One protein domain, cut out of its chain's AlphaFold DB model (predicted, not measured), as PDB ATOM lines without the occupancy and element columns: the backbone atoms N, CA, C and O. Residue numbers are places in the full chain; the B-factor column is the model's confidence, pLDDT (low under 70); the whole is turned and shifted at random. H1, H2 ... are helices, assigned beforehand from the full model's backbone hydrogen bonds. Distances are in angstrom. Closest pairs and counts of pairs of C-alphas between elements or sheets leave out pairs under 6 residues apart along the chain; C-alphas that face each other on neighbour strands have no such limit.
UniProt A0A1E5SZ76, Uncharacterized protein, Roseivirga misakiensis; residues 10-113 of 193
ATOM      1  N   SER A  10      19.603  21.703 -46.117       92.81
ATOM      2  CA  SER A  10      20.320  22.411 -45.047       92.81
ATOM      3  C   SER A  10      20.222  23.937 -45.169       92.81
ATOM      4  O   SER A  10      20.065  24.612 -44.157       92.81
ATOM      5  N   LYS A  11      20.214  24.493 -46.388       94.06
ATOM      6  CA  LYS A  11      20.059  25.939 -46.620       94.06
ATOM      7  C   LYS A  11      18.642  26.435 -46.345       94.06
ATOM      8  O   LYS A  11      18.463  27.580 -45.935       94.06
ATOM      9  N   GLU A  12      17.629  25.594 -46.537       93.31
ATOM     10  CA  GLU A  12      16.254  25.919 -46.136       93.31
ATOM     11  C   GLU A  12      16.126  25.982 -44.612       93.31
ATOM     12  O   GLU A  12      15.509  26.909 -44.085       93.31
ATOM     13  N   ILE A  13      16.790  25.063 -43.905       94.50
ATOM     14  CA  ILE A  13      16.871  25.075 -42.440       94.50
ATOM     15  C   ILE A  13      17.568  26.355 -41.964       94.50
ATOM     16  O   ILE A  13      17.002  27.090 -41.158       94.50
ATOM     17  N   GLU A  14      18.748  26.680 -42.500       95.94
ATOM     18  CA  GLU A  14      19.480  27.910 -42.150       95.94
ATOM     19  C   GLU A  14      18.617  29.165 -42.344       95.94
ATOM     20  O   GLU A  14      18.574  30.034 -41.474       95.94
ATOM     21  N   ARG A  15      17.855  29.244 -43.444       95.12
ATOM     22  CA  ARG A  15      16.921  30.354 -43.690       95.12
ATOM     23  C   ARG A  15      15.820  30.443 -42.642       95.12
ATOM     24  O   ARG A  15      15.486  31.554 -42.238       95.12
ATOM     25  N   ALA A  16      15.250  29.315 -42.218       94.69
ATOM     26  CA  ALA A  16      14.210  29.299 -41.192       94.69
ATOM     27  C   ALA A  16      14.737  29.855 -39.858       94.69
ATOM     28  O   ALA A  16      14.073  30.674 -39.226       94.69
ATOM     29  N   TYR A  17      15.957  29.489 -39.461       95.19
ATOM     30  CA  TYR A  17      16.580  30.004 -38.238       95.19
ATOM     31  C   TYR A  17      17.063  31.458 -38.369       95.19
ATOM     32  O   TYR A  17      16.916  32.247 -37.435       95.19
ATOM     33  N   ALA A  18      17.527  31.875 -39.548       94.31
ATOM     34  CA  ALA A  18      17.908  33.264 -39.795       94.31
ATOM     35  C   ALA A  18      16.731  34.249 -39.627       94.31
ATOM     36  O   ALA A  18      16.945  35.391 -39.216       94.31
ATOM     37  N   GLN A  19      15.484  33.817 -39.873       92.62
ATOM     38  CA  GLN A  19      14.282  34.642 -39.653       92.62
ATOM     39  C   GLN A  19      14.103  35.073 -38.192       92.62
ATOM     40  O   GLN A  19      13.513  36.121 -37.935       92.62
ATOM     41  N   ILE A  20      14.641  34.298 -37.246       90.62
ATOM     42  CA  ILE A  20      14.629  34.612 -35.812       90.62
ATOM     43  C   ILE A  20      15.993  35.107 -35.305       90.62
ATOM     44  O   ILE A  20      16.231  35.117 -34.101       90.62
ATOM     45  N   GLN A  21      16.883  35.528 -36.214       89.31
ATOM     46  CA  GLN A  21      18.245  35.991 -35.907       89.31
ATOM     47  C   GLN A  21      19.106  34.933 -35.196       89.31
ATOM     48  O   GLN A  21      20.001  35.269 -34.421       89.31
ATOM     49  N   PHE A  22      18.836  33.656 -35.462       89.44
ATOM     50  CA  PHE A  22      19.612  32.544 -34.936       89.44
ATOM     51  C   PHE A  22      20.554  32.028 -36.025       89.44
ATOM     52  O   PHE A  22      20.113  31.410 -36.992       89.44
ATOM     53  N   ASP A  23      21.843  32.337 -35.887       89.75
ATOM     54  CA  ASP A  23      22.866  31.934 -36.852       89.75
ATOM     55  C   ASP A  23      23.325  30.497 -36.583       89.75
ATOM     56  O   ASP A  23      23.758  30.167 -35.475       89.75
ATOM     57  N   ILE A  24      23.204  29.643 -37.597       92.94
ATOM     58  CA  ILE A  24      23.615  28.241 -37.551       92.94
ATOM     59  C   ILE A  24      24.251  27.824 -38.865       92.94
ATOM     60  O   ILE A  24      23.784  28.179 -39.942       92.94
ATOM     61  N   ASP A  25      25.278  26.990 -38.753       94.19
ATOM     62  CA  ASP A  25      25.866  26.266 -39.875       94.19
ATOM     63  C   ASP A  25      25.307  24.840 -39.858       94.19
ATOM     64  O   ASP A  25      25.794  23.968 -39.128       94.19
ATOM     65  N   VAL A  26      24.214  24.621 -40.594       94.75
ATOM     66  CA  VAL A  26      23.491  23.339 -40.570       94.75
ATOM     67  C   VAL A  26      24.326  22.248 -41.223       94.75
ATOM     68  O   VAL A  26      24.325  21.114 -40.753       94.75
ATOM     69  N   GLU A  27      25.062  22.579 -42.280       94.19
ATOM     70  CA  GLU A  27      25.934  21.625 -42.962       94.19
ATOM     71  C   GLU A  27      27.012  21.095 -42.015       94.19
ATOM     72  O   GLU A  27      27.147  19.880 -41.855       94.19
ATOM     73  N   LYS A  28      27.710  21.991 -41.311       94.62
ATOM     74  CA  LYS A  28      28.703  21.590 -40.316       94.62
ATOM     75  C   LYS A  28      28.085  20.799 -39.167       94.62
ATOM     76  O   LYS A  28      28.613  19.751 -38.810       94.62
ATOM     77  N   ILE A  29      26.953  21.258 -38.624       95.06
ATOM     78  CA  ILE A  29      26.219  20.551 -37.561       95.06
ATOM     79  C   ILE A  29      25.926  19.105 -37.967       95.06
ATOM     80  O   ILE A  29      26.149  18.186 -37.180       95.06
ATOM     81  N   LEU A  30      25.435  18.898 -39.189       95.38
ATOM     82  CA  LEU A  30      25.081  17.576 -39.687       95.38
ATOM     83  C   LEU A  30      26.311  16.701 -39.904       95.38
ATOM     84  O   LEU A  30      26.270  15.527 -39.546       95.38
ATOM     85  N   VAL A  31      27.395  17.251 -40.459       94.94
ATOM     86  CA  VAL A  31      28.653  16.513 -40.648       94.94
ATOM     87  C   VAL A  31      29.226  16.076 -39.304       94.94
ATOM     88  O   VAL A  31      29.488  14.887 -39.123       94.94
ATOM     89  N   ASP A  32      29.363  17.004 -38.356       95.31
ATOM     90  CA  ASP A  32      29.939  16.731 -37.038       95.31
ATOM     91  C   ASP A  32      29.080  15.706 -36.276       95.31
ATOM     92  O   ASP A  32      29.592  14.700 -35.787       95.31
ATOM     93  N   PHE A  33      27.755  15.895 -36.247       96.44
ATOM     94  CA  PHE A  33      26.841  14.976 -35.565       96.44
ATOM     95  C   PHE A  33      26.825  13.584 -36.199       96.44
ATOM     96  O   PHE A  33      26.839  12.579 -35.492       96.44
ATOM     97  N   LYS A  34      26.825  13.506 -37.534       95.75
ATOM     98  CA  LYS A  34      26.897  12.236 -38.263       95.75
ATOM     99  C   LYS A  34      28.176  11.477 -37.919       95.75
ATOM    100  O   LYS A  34      28.107  10.284 -37.636       95.75
ATOM    101  N   ASN A  35      29.321  12.158 -37.923       95.50
ATOM    102  CA  ASN A  35      30.603  11.543 -37.595       95.50
ATOM    103  C   ASN A  35      30.596  11.006 -36.156       95.50
ATOM    104  O   ASN A  35      30.929   9.846 -35.947       95.50
ATOM    105  N   GLU A  36      30.099  11.785 -35.191       96.06
ATOM    106  CA  GLU A  36      29.961  11.345 -33.794       96.06
ATOM    107  C   GLU A  36      29.045  10.119 -33.633       96.06
ATOM    108  O   GLU A  36      29.301   9.251 -32.795       96.06
ATOM    109  N   LEU A  37      27.973  10.017 -34.426       95.62
ATOM    110  CA  LEU A  37      27.078   8.857 -34.412       95.62
ATOM    111  C   LEU A  37      27.742   7.591 -34.968       95.62
ATOM    112  O   LEU A  37      27.499   6.504 -34.440       95.62
ATOM    113  N   ILE A  38      28.571   7.730 -36.004       95.88
ATOM    114  CA  ILE A  38      29.325   6.619 -36.601       95.88
ATOM    115  C   ILE A  38      30.471   6.187 -35.685       95.88
ATOM    116  O   ILE A  38      30.636   4.999 -35.427       95.88
ATOM    117  N   GLU A  39      31.231   7.136 -35.136       95.19
ATOM    118  CA  GLU A  39      32.349   6.857 -34.224       95.19
ATOM    119  C   GLU A  39      31.904   6.125 -32.954       95.19
ATOM    120  O   GLU A  39      32.652   5.321 -32.400       95.19
ATOM    121  N   LYS A  40      30.669   6.366 -32.499       93.81
ATOM    122  CA  LYS A  40      30.064   5.652 -31.363       93.81
ATOM    123  C   LYS A  40      29.371   4.349 -31.749       93.81
ATOM    124  O   LYS A  40      28.720   3.755 -30.892       93.81
ATOM    125  N   GLU A  41      29.466   3.937 -33.013       94.56
ATOM    126  CA  GLU A  41      28.832   2.732 -33.560       94.56
ATOM    127  C   GLU A  41      27.300   2.722 -33.381       94.56
ATOM    128  O   GLU A  41      26.659   1.670 -33.333       94.56
ATOM    129  N   ILE A  42      26.688   3.907 -33.263       94.62
ATOM    130  CA  ILE A  42      25.231   4.057 -33.159       94.62
ATOM    131  C   ILE A  42      24.608   3.931 -34.544       94.62
ATOM    132  O   ILE A  42      23.572   3.282 -34.693       94.62
ATOM    133  N   LEU A  43      25.248   4.546 -35.539       95.44
ATOM    134  CA  LEU A  43      24.938   4.380 -36.952       95.44
ATOM    135  C   LEU A  43      26.131   3.747 -37.678       95.44
ATOM    136  O   LEU A  43      27.274   3.877 -37.251       95.44
ATOM    137  N   ILE A  44      25.850   3.093 -38.796       94.69
ATOM    138  CA  ILE A  44      26.822   2.699 -39.821       94.69
ATOM    139  C   ILE A  44      26.521   3.472 -41.110       94.69
ATOM    140  O   ILE A  44      25.416   3.989 -41.276       94.69
ATOM    141  N   GLU A  45      27.483   3.553 -42.029       92.12
ATOM    142  CA  GLU A  45      27.325   4.291 -43.296       92.12
ATOM    143  C   GLU A  45      26.101   3.813 -44.097       92.12
ATOM    144  O   GLU A  45      25.396   4.615 -44.707       92.12
ATOM    145  N   GLU A  46      25.781   2.517 -44.045       92.75
ATOM    146  CA  GLU A  46      24.613   1.950 -44.717       92.75
ATOM    147  C   GLU A  46      23.284   2.504 -44.186       92.75
ATOM    148  O   GLU A  46      22.339   2.635 -44.966       92.75
ATOM    149  N   ASP A  47      23.209   2.876 -42.901       91.94
ATOM    150  CA  ASP A  47      21.992   3.454 -42.316       91.94
ATOM    151  C   ASP A  47      21.663   4.819 -42.921       91.94
ATOM    152  O   ASP A  47      20.505   5.221 -42.939       91.94
ATOM    153  N   LEU A  48      22.665   5.545 -43.421       89.56
ATOM    154  CA  LEU A  48      22.479   6.888 -43.972       89.56
ATOM    155  C   LEU A  48      21.744   6.888 -45.316       89.56
ATOM    156  O   LEU A  48      21.253   7.937 -45.745       89.56
ATOM    157  N   ASN A  49      21.655   5.720 -45.955       89.19
ATOM    158  CA  ASN A  49      20.904   5.517 -47.188       89.19
ATOM    159  C   ASN A  49      19.411   5.249 -46.932       89.19
ATOM    160  O   ASN A  49      18.636   5.252 -47.878       89.19
ATOM    161  N   ASP A  50      19.000   5.014 -45.681       90.50
ATOM    162  CA  ASP A  50      17.599   4.784 -45.316       90.50
ATOM    163  C   ASP A  50      17.233   5.598 -44.062       90.50
ATOM    164  O   ASP A  50      17.572   5.212 -42.936       90.50
ATOM    165  N   PRO A  51      16.487   6.707 -44.224       90.44
ATOM    166  CA  PRO A  51      16.057   7.556 -43.116       90.44
ATOM    167  C   PRO A  51      15.348   6.791 -41.989       90.44
ATOM    168  O   PRO A  51      15.456   7.177 -40.822       90.44
ATOM    169  N   SER A  52      14.647   5.696 -42.302       91.69
ATOM    170  CA  SER A  52      13.931   4.876 -41.315       91.69
ATOM    171  C   SER A  52      14.890   4.259 -40.299       91.69
ATOM    172  O   SER A  52      14.608   4.270 -39.101       91.69
ATOM    173  N   ASN A  53      16.067   3.809 -40.747       93.88
ATOM    174  CA  ASN A  53      17.095   3.248 -39.869       93.88
ATOM    175  C   ASN A  53      17.642   4.297 -38.897       93.88
ATOM    176  O   ASN A  53      17.877   3.989 -37.725       93.88
ATOM    177  N   ILE A  54      17.784   5.547 -39.347       94.19
ATOM    178  CA  ILE A  54      18.184   6.669 -38.488       94.19
ATOM    179  C   ILE A  54      17.140   6.869 -37.386       94.19
ATOM    180  O   ILE A  54      17.493   6.914 -36.204       94.19
ATOM    181  N   TYR A  55      15.853   6.932 -37.743       92.62
ATOM    182  CA  TYR A  55      14.780   7.064 -36.757       92.62
ATOM    183  C   TYR A  55      14.764   5.902 -35.763       92.62
ATOM    184  O   TYR A  55      14.729   6.151 -34.557       92.62
ATOM    185  N   ASP A  56      14.845   4.663 -36.241       93.50
ATOM    186  CA  ASP A  56      14.767   3.462 -35.411       93.50
ATOM    187  C   ASP A  56      15.947   3.315 -34.449       93.50
ATOM    188  O   ASP A  56      15.777   2.857 -33.312       93.50
ATOM    189  N   LYS A  57      17.159   3.672 -34.882       94.50
ATOM    190  CA  LYS A  57      18.356   3.574 -34.040       94.50
ATOM    191  C   LYS A  57      18.427   4.718 -33.039       94.50
ATOM    192  O   LYS A  57      18.625   4.464 -31.849       94.50
ATOM    193  N   LEU A  58      18.184   5.954 -33.470       93.44
ATOM    194  CA  LEU A  58      18.254   7.108 -32.573       93.44
ATOM    195  C   LEU A  58      17.077   7.161 -31.586       93.44
ATOM    196  O   LEU A  58      17.258   7.628 -30.462       93.44
ATOM    197  N   ALA A  59      15.906   6.602 -31.923       91.19
ATOM    198  CA  ALA A  59      14.771   6.491 -30.997       91.19
ATOM    199  C   ALA A  59      15.069   5.606 -29.777       91.19
ATOM    200  O   ALA A  59      14.441   5.775 -28.730       91.19
ATOM    201  N   LYS A  60      16.010   4.660 -29.901       89.94
ATOM    202  CA  LYS A  60      16.411   3.748 -28.816       89.94
ATOM    203  C   LYS A  60      17.344   4.411 -27.804       89.94
ATOM    204  O   LYS A  60      17.540   3.864 -26.715       89.94
ATOM    205  N   LEU A  61      17.929   5.561 -28.137       87.88
ATOM    206  CA  LEU A  61      18.765   6.308 -27.207       87.88
ATOM    207  C   LEU A  61      17.894   6.847 -26.063       87.88
ATOM    208  O   LEU A  61      16.818   7.406 -26.276       87.88
ATOM    209  N   LYS A  62      18.345   6.626 -24.819       70.81
ATOM    210  CA  LYS A  62      17.614   7.035 -23.608       70.81
ATOM    211  C   LYS A  62      17.333   8.540 -23.632       70.81
ATOM    212  O   LYS A  62      18.136   9.318 -24.124       70.81
ATOM    213  N   GLU A  63      16.257   8.971 -22.977       66.94
ATOM    214  CA  GLU A  63      15.851  10.389 -22.954       66.94
ATOM    215  C   GLU A  63      16.888  11.357 -22.345       66.94
ATOM    216  O   GLU A  63      16.786  12.561 -22.553       66.94
ATOM    217  N   ASN A  64      17.891  10.850 -21.620       70.25
ATOM    218  CA  ASN A  64      18.966  11.633 -21.003       70.25
ATOM    219  C   ASN A  64      20.306  11.448 -21.739       70.25
ATOM    220  O   ASN A  64      21.326  11.173 -21.110       70.25
ATOM    221  N   VAL A  65      20.305  11.547 -23.070       85.38
ATOM    222  CA  VAL A  65      21.548  11.699 -23.839       85.38
ATOM    223  C   VAL A  65      22.288  12.951 -23.362       85.38
ATOM    224  O   VAL A  65      21.679  14.020 -23.296       85.38
ATOM    225  N   ASP A  66      23.581  12.814 -23.052       90.06
ATOM    226  CA  ASP A  66      24.481  13.952 -22.857       90.06
ATOM    227  C   ASP A  66      24.776  14.593 -24.222       90.06
ATOM    228  O   ASP A  66      25.443  13.960 -25.041       90.06
ATOM    229  N   PRO A  67      24.310  15.822 -24.507       93.00
ATOM    230  CA  PRO A  67      24.486  16.420 -25.827       93.00
ATOM    231  C   PRO A  67      25.958  16.666 -26.173       93.00
ATOM    232  O   PRO A  67      26.334  16.581 -27.343       93.00
ATOM    233  N   LEU A  68      26.806  16.930 -25.170       92.75
ATOM    234  CA  LEU A  68      28.238  17.143 -25.384       92.75
ATOM    235  C   LEU A  68      28.919  15.912 -25.952       92.75
ATOM    236  O   LEU A  68      29.786  16.039 -26.813       92.75
ATOM    237  N   ALA A  69      28.493  14.733 -25.501       91.31
ATOM    238  CA  ALA A  69      29.012  13.481 -26.009       91.31
ATOM    239  C   ALA A  69      28.757  13.324 -27.511       91.31
ATOM    240  O   ALA A  69      29.468  12.549 -28.121       91.31
ATOM    241  N   PHE A  70      27.797  14.041 -28.103       92.38
ATOM    242  CA  PHE A  70      27.446  13.987 -29.526       92.38
ATOM    243  C   PHE A  70      27.863  15.257 -30.292       92.38
ATOM    244  O   PHE A  70      27.289  15.572 -31.332       92.38
ATOM    245  N   GLY A  71      28.799  16.043 -29.750       90.62
ATOM    246  CA  GLY A  71      29.279  17.271 -30.392       90.62
ATOM    247  C   GLY A  71      28.272  18.430 -30.398       90.62
ATOM    248  O   GLY A  71      28.524  19.464 -31.020       90.62
ATOM    249  N   ILE A  72      27.146  18.313 -29.686       94.38
ATOM    250  CA  ILE A  72      26.083  19.322 -29.670       94.38
ATOM    251  C   ILE A  72      26.482  20.472 -28.744       94.38
ATOM    252  O   ILE A  72      26.519  20.333 -27.518       94.38
ATOM    253  N   GLN A  73      26.770  21.636 -29.325       90.44
ATOM    254  CA  GLN A  73      27.352  22.762 -28.586       90.44
ATOM    255  C   GLN A  73      26.324  23.553 -27.776       90.44
ATOM    256  O   GLN A  73      26.619  23.979 -26.656       90.44
ATOM    257  N   GLY A  74      25.109  23.706 -28.294       93.06
ATOM    258  CA  GLY A  74      24.063  24.490 -27.651       93.06
ATOM    259  C   GLY A  74      22.668  24.011 -28.004       93.06
ATOM    260  O   GLY A  74      22.494  23.136 -28.848       93.06
ATOM    261  N   VAL A  75      21.683  24.584 -27.319       94.38
ATOM    262  CA  VAL A  75      20.262  24.359 -27.568       94.38
ATOM    263  C   VAL A  75      19.886  24.972 -28.911       94.38
ATOM    264  O   VAL A  75      20.230  26.123 -29.194       94.38
ATOM    265  N   ILE A  76      19.147  24.210 -29.708       94.00
ATOM    266  CA  ILE A  76      18.537  24.665 -30.954       94.00
ATOM    267  C   ILE A  76      17.039  24.844 -30.713       94.00
ATOM    268  O   ILE A  76      16.367  23.911 -30.269       94.00
ATOM    269  N   ASP A  77      16.516  26.041 -30.991       90.00
ATOM    270  CA  ASP A  77      15.091  26.330 -30.806       90.00
ATOM    271  C   ASP A  77      14.226  25.451 -31.717       90.00
ATOM    272  O   ASP A  77      14.610  25.109 -32.837       90.00
ATOM    273  N   ARG A  78      13.053  25.068 -31.222       90.44
ATOM    274  CA  ARG A  78      12.157  24.137 -31.891       90.44
ATOM    275  C   ARG A  78      11.240  24.799 -32.907       90.44
ATOM    276  O   ARG A  78      10.939  24.203 -33.938       90.44
ATOM    277  N   GLU A  79      10.847  26.038 -32.637       91.44
ATOM    278  CA  GLU A  79       9.813  26.740 -33.398       91.44
ATOM    279  C   GLU A  79      10.131  26.889 -34.900       91.44
ATOM    280  O   GLU A  79       9.275  26.518 -35.708       91.44
ATOM    281  N   PRO A  80      11.336  27.325 -35.334       93.62
ATOM    282  CA  PRO A  80      11.639  27.435 -36.766       93.62
ATOM    283  C   PRO A  80      11.556  26.093 -37.499       93.62
ATOM    284  O   PRO A  80      11.083  26.024 -38.633       93.62
ATOM    285  N   TRP A  81      11.991  25.022 -36.833       94.06
ATOM    286  CA  TRP A  81      11.974  23.671 -37.380       94.06
ATOM    287  C   TRP A  81      10.562  23.109 -37.501       94.06
ATOM    288  O   TRP A  81      10.193  22.623 -38.566       94.06
ATOM    289  N   ASP A  82       9.756  23.220 -36.442       92.69
ATOM    290  CA  ASP A  82       8.362  22.767 -36.459       92.69
ATOM    291  C   ASP A  82       7.564  23.505 -37.552       92.69
ATOM    292  O   ASP A  82       6.798  22.880 -38.288       92.69
ATOM    293  N   ASN A  83       7.789  24.815 -37.711       93.69
ATOM    294  CA  ASN A  83       7.158  25.614 -38.763       93.69
ATOM    295  C   ASN A  83       7.561  25.126 -40.162       93.69
ATOM    296  O   ASN A  83       6.682  24.888 -40.991       93.69
ATOM    297  N   LEU A  84       8.857  24.913 -40.410       93.31
ATOM    298  CA  LEU A  84       9.356  24.409 -41.693       93.31
ATOM    299  C   LEU A  84       8.786  23.019 -42.020       93.31
ATOM    300  O   LEU A  84       8.325  22.787 -43.139       93.31
ATOM    301  N   LEU A  85       8.771  22.108 -41.044       91.88
ATOM    302  CA  LEU A  85       8.206  20.769 -41.214       91.88
ATOM    303  C   LEU A  85       6.698  20.802 -41.479       91.88
ATOM    304  O   LEU A  85       6.206  20.016 -42.282       91.88
ATOM    305  N   SER A  86       5.958  21.723 -40.854       91.19
ATOM    306  CA  SER A  86       4.509  21.845 -41.061       91.19
ATOM    307  C   SER A  86       4.125  22.263 -42.486       91.19
ATOM    308  O   SER A  86       3.038  21.929 -42.957       91.19
ATOM    309  N   SER A  87       5.018  22.974 -43.181       88.75
ATOM    310  CA  SER A  87       4.819  23.431 -44.560       88.75
ATOM    311  C   SER A  87       5.430  22.511 -45.619       88.75
ATOM    312  O   SER A  87       5.311  22.807 -46.808       88.75
ATOM    313  N   THR A  88       6.087  21.420 -45.215       89.62
ATOM    314  CA  THR A  88       6.883  20.576 -46.111       89.62
ATOM    315  C   THR A  88       6.402  19.130 -46.067       89.62
ATOM    316  O   THR A  88       6.415  18.492 -45.018       89.62
ATOM    317  N   ASP A  89       6.026  18.575 -47.219       90.69
ATOM    318  CA  ASP A  89       5.709  17.150 -47.327       90.69
ATOM    319  C   ASP A  89       6.994  16.312 -47.399       90.69
ATOM    320  O   ASP A  89       7.486  15.976 -48.472       90.69
ATOM    321  N   ILE A  90       7.560  15.997 -46.234       87.06
ATOM    322  CA  ILE A  90       8.849  15.301 -46.105       87.06
ATOM    323  C   ILE A  90       8.859  13.948 -46.823       87.06
ATOM    324  O   ILE A  90       9.880  13.567 -47.396       87.06
ATOM    325  N   LEU A  91       7.734  13.228 -46.817       87.19
ATOM    326  CA  LEU A  91       7.653  11.873 -47.366       87.19
ATOM    327  C   LEU A  91       7.709  11.842 -48.898       87.19
ATOM    328  O   LEU A  91       8.031  10.798 -49.464       87.19
ATOM    329  N   SER A  92       7.422  12.959 -49.574       88.88
ATOM    330  CA  SER A  92       7.565  13.069 -51.031       88.88
ATOM    331  C   SER A  92       8.936  13.581 -51.484       88.88
ATOM    332  O   SER A  92       9.204  13.626 -52.687       88.88
ATOM    333  N   LEU A  93       9.826  13.933 -50.549       89.44
ATOM    334  CA  LEU A  93      11.191  14.368 -50.852       89.44
ATOM    335  C   LEU A  93      12.128  13.177 -51.087       89.44
ATOM    336  O   LEU A  93      11.831  12.041 -50.725       89.44
ATOM    337  N   ASN A  94      13.290  13.444 -51.685       91.06
ATOM    338  CA  ASN A  94      14.312  12.416 -51.888       91.06
ATOM    339  C   ASN A  94      14.928  11.940 -50.554       91.06
ATOM    340  O   ASN A  94      14.906  12.655 -49.551       91.06
ATOM    341  N   GLU A  95      15.518  10.742 -50.565       90.38
ATOM    342  CA  GLU A  95      16.100  10.101 -49.375       90.38
ATOM    343  C   GLU A  95      17.181  10.956 -48.703       90.38
ATOM    344  O   GLU A  95      17.216  11.043 -47.482       90.38
ATOM    345  N   SER A  96      18.015  11.667 -49.470       89.88
ATOM    346  CA  SER A  96      19.055  12.544 -48.913       89.88
ATOM    347  C   SER A  96      18.466  13.685 -48.073       89.88
ATOM    348  O   SER A  96      18.955  13.985 -46.977       89.88
ATOM    349  N   THR A  97      17.374  14.291 -48.541       92.44
ATOM    350  CA  THR A  97      16.641  15.302 -47.777       92.44
ATOM    351  C   THR A  97      15.973  14.688 -46.552       92.44
ATOM    352  O   THR A  97      16.060  15.253 -45.464       92.44
ATOM    353  N   GLN A  98      15.363  13.511 -46.682       93.31
ATOM    354  CA  GLN A  98      14.765  12.818 -45.540       93.31
ATOM    355  C   GLN A  98      15.811  12.441 -44.472       93.31
ATOM    356  O   GLN A  98      15.555  12.614 -43.281       93.31
ATOM    357  N   THR A  99      17.014  12.020 -44.873       93.81
ATOM    358  CA  THR A  99      18.158  11.770 -43.979       93.81
ATOM    359  C   THR A  99      18.588  13.048 -43.263       93.81
ATOM    360  O   THR A  99      18.776  13.046 -42.046       93.81
ATOM    361  N   THR A 100      18.673  14.166 -43.990       94.88
ATOM    362  CA  THR A 100      18.962  15.490 -43.412       94.88
ATOM    363  C   THR A 100      17.935  15.861 -42.341       94.88
ATOM    364  O   THR A 100      18.300  16.257 -41.234       94.88
ATOM    365  N   VAL A 101      16.650  15.676 -42.649       94.88
ATOM    366  CA  VAL A 101      15.532  15.934 -41.734       94.88
ATOM    367  C   VAL A 101      15.622  15.055 -40.488       94.88
ATOM    368  O   VAL A 101      15.467  15.557 -39.372       94.88
ATOM    369  N   ALA A 102      15.912  13.763 -40.652       95.00
ATOM    370  CA  ALA A 102      16.048  12.824 -39.543       95.00
ATOM    371  C   ALA A 102      17.197  13.219 -38.605       95.00
ATOM    372  O   ALA A 102      16.992  13.370 -37.398       95.00
ATOM    373  N   LEU A 103      18.392  13.453 -39.158       96.00
ATOM    374  CA  LEU A 103      19.572  13.843 -38.386       96.00
ATOM    375  C   LEU A 103      19.350  15.165 -37.646       96.00
ATOM    376  O   LEU A 103      19.597  15.239 -36.442       96.00
ATOM    377  N   PHE A 104      18.828  16.187 -38.330       96.06
ATOM    378  CA  PHE A 104      18.595  17.489 -37.710       96.06
ATOM    379  C   PHE A 104      17.520  17.428 -36.614       96.06
ATOM    380  O   PHE A 104      17.691  18.023 -35.548       96.06
ATOM    381  N   THR A 105      16.458  16.639 -36.814       94.50
ATOM    382  CA  THR A 105      15.424  16.407 -35.790       94.50
ATOM    383  C   THR A 105      16.026  15.834 -34.511       94.50
ATOM    384  O   THR A 105      15.709  16.298 -33.413       94.50
ATOM    385  N   TYR A 106      16.909  14.839 -34.621       94.75
ATOM    386  CA  TYR A 106      17.549  14.255 -33.442       94.75
ATOM    387  C   TYR A 106      18.604  15.161 -32.822       94.75
ATOM    388  O   TYR A 106      18.666  15.233 -31.595       94.75
ATOM    389  N   TYR A 107      19.370  15.899 -33.629       95.25
ATOM    390  CA  TYR A 107      20.293  16.912 -33.124       95.25
ATOM    391  C   TYR A 107      19.556  17.923 -32.241       95.25
ATOM    392  O   TYR A 107      19.906  18.128 -31.077       95.25
ATOM    393  N   GLN A 108      18.465  18.491 -32.758       93.56
ATOM    394  CA  GLN A 108      17.620  19.410 -32.010       93.56
ATOM    395  C   GLN A 108      17.039  18.736 -30.760       93.56
ATOM    396  O   GLN A 108      17.131  19.295 -29.666       93.56
ATOM    397  N   ARG A 109      16.483  17.524 -30.889       91.94
ATOM    398  CA  ARG A 109      15.896  16.786 -29.763       91.94
ATOM    399  C   ARG A 109      16.904  16.511 -28.654       91.94
ATOM    400  O   ARG A 109      16.522  16.558 -27.491       91.94
ATOM    401  N   PHE A 110      18.157  16.213 -28.975       94.00
ATOM    402  CA  PHE A 110      19.199  16.021 -27.970       94.00
ATOM    403  C   PHE A 110      19.680  17.351 -27.401       94.00
ATOM    404  O   PHE A 110      19.899  17.440 -26.198       94.00
ATOM    405  N   SER A 111      19.744  18.412 -28.209       94.25
ATOM    406  CA  SER A 111      20.180  19.738 -27.760       94.25
ATOM    407  C   SER A 111      19.396  20.270 -26.556       94.25
ATOM    408  O   SER A 111      19.982  20.900 -25.676       94.25
ATOM    409  N   VAL A 112      18.099  19.950 -26.446       91.25
ATOM    410  CA  VAL A 112      17.247  20.395 -25.327       91.25
ATOM    411  C   VAL A 112      17.708  19.856 -23.970       91.25
ATOM    412  O   VAL A 112      17.370  20.436 -22.940       91.25
ATOM    413  N   ASN A 113      18.496  18.775 -23.939       91.75
ATOM    414  CA  ASN A 113      19.018  18.228 -22.690       91.75
ATOM    415  C   ASN A 113      20.048  19.159 -22.030       91.75
ATOM    416  O   ASN A 113      20.217  19.072 -20.817       91.75
TER     417      ASN A 113
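This is residues 10 to 113 of the 193 residues of an uncharacterized protein of Roseivirga misakiensis (UniProt A0A1E5SZ76). One long helix, H7, runs through the middle of this domain, and H2 crosses it at nearly a right angle. H3 and H4 pack on one side of H7, short H5 lies by its last residues, and H1 and H6 pack together on the other side, a looser corner in which H1 also meets the beginning of H2. The printed part has 104 residues with seven named helices, H1 to H7 in order along the chain, and no named strand; the class is all helix, and the helix packing is mostly crossed. The whole is compact, with a radius of gyration of the C-alphas of 13.1 A, and its C-alphas span 35 by 31 by 22 A.

H7, residues 95 to 113, is the hub and touches four other helices. H2, residues 26 to 39, touches it with residues 30 to 34 alone, about perpendicular at 82 degrees; the closest C-alphas, of Leu 30 and Leu 103, are 6.8 A apart. H4, residues 51 to 58, touches H7 at a shallow tilt of 23 degrees, the same way, with the closest C-alphas, of Pro 51 and Thr 99, 4.8 A apart. H3, residues 45 to 49, touches residues 95 to 99 of H7 alone, closest at the C-alphas of Leu 48 and Thr 99, 6.5 A. H5, residues 67 to 70, only just touches H7, with 3 pairs of C-alphas within 8 A; the closest are those of Pro 67 and Phe 110, 5.7 A. H1, residues 10 to 18, touches H6, residues 79 to 86, at a steep tilt of 47 degrees, opposite ways, closest at the C-alphas of Ala 16 and Pro 80, 5.4 A. H1 also touches H2, closest at the C-alphas of Ser 10 and Val 26, 5.6 A. H6 and H7 are near each other, with 6 pairs of C-alphas within 10 A. In H1, H2, H4 and H6 every O i to N i+4 pair is within hydrogen-bond range; H7 has 14 of 15, H3 has 0 of 1 but 2 of 2 O i to N i+3 pairs, and H5 is too short for an O i to N i+4 pair.

H7 is 28.0 A from first to last C-alpha, from C-alpha 95 at (16.100, 10.101, -49.375) to C-alpha 113 at (19.018, 18.228, -22.690). H2 is 19.8 A long, H1 12.3 A, H4 10.8 A, H6 10.5 A, H3 7.6 A and H5 5.3 A. H1 begins at C-alpha 10 at (20.320, 22.411, -45.047).

The two C-alphas farthest apart, of Gln 21 and Glu 46, are 35.7 A from each other. The printed part has no cut and no long link. The mean pLDDT of the printed part is 92.1, and residue 63 alone is under 70.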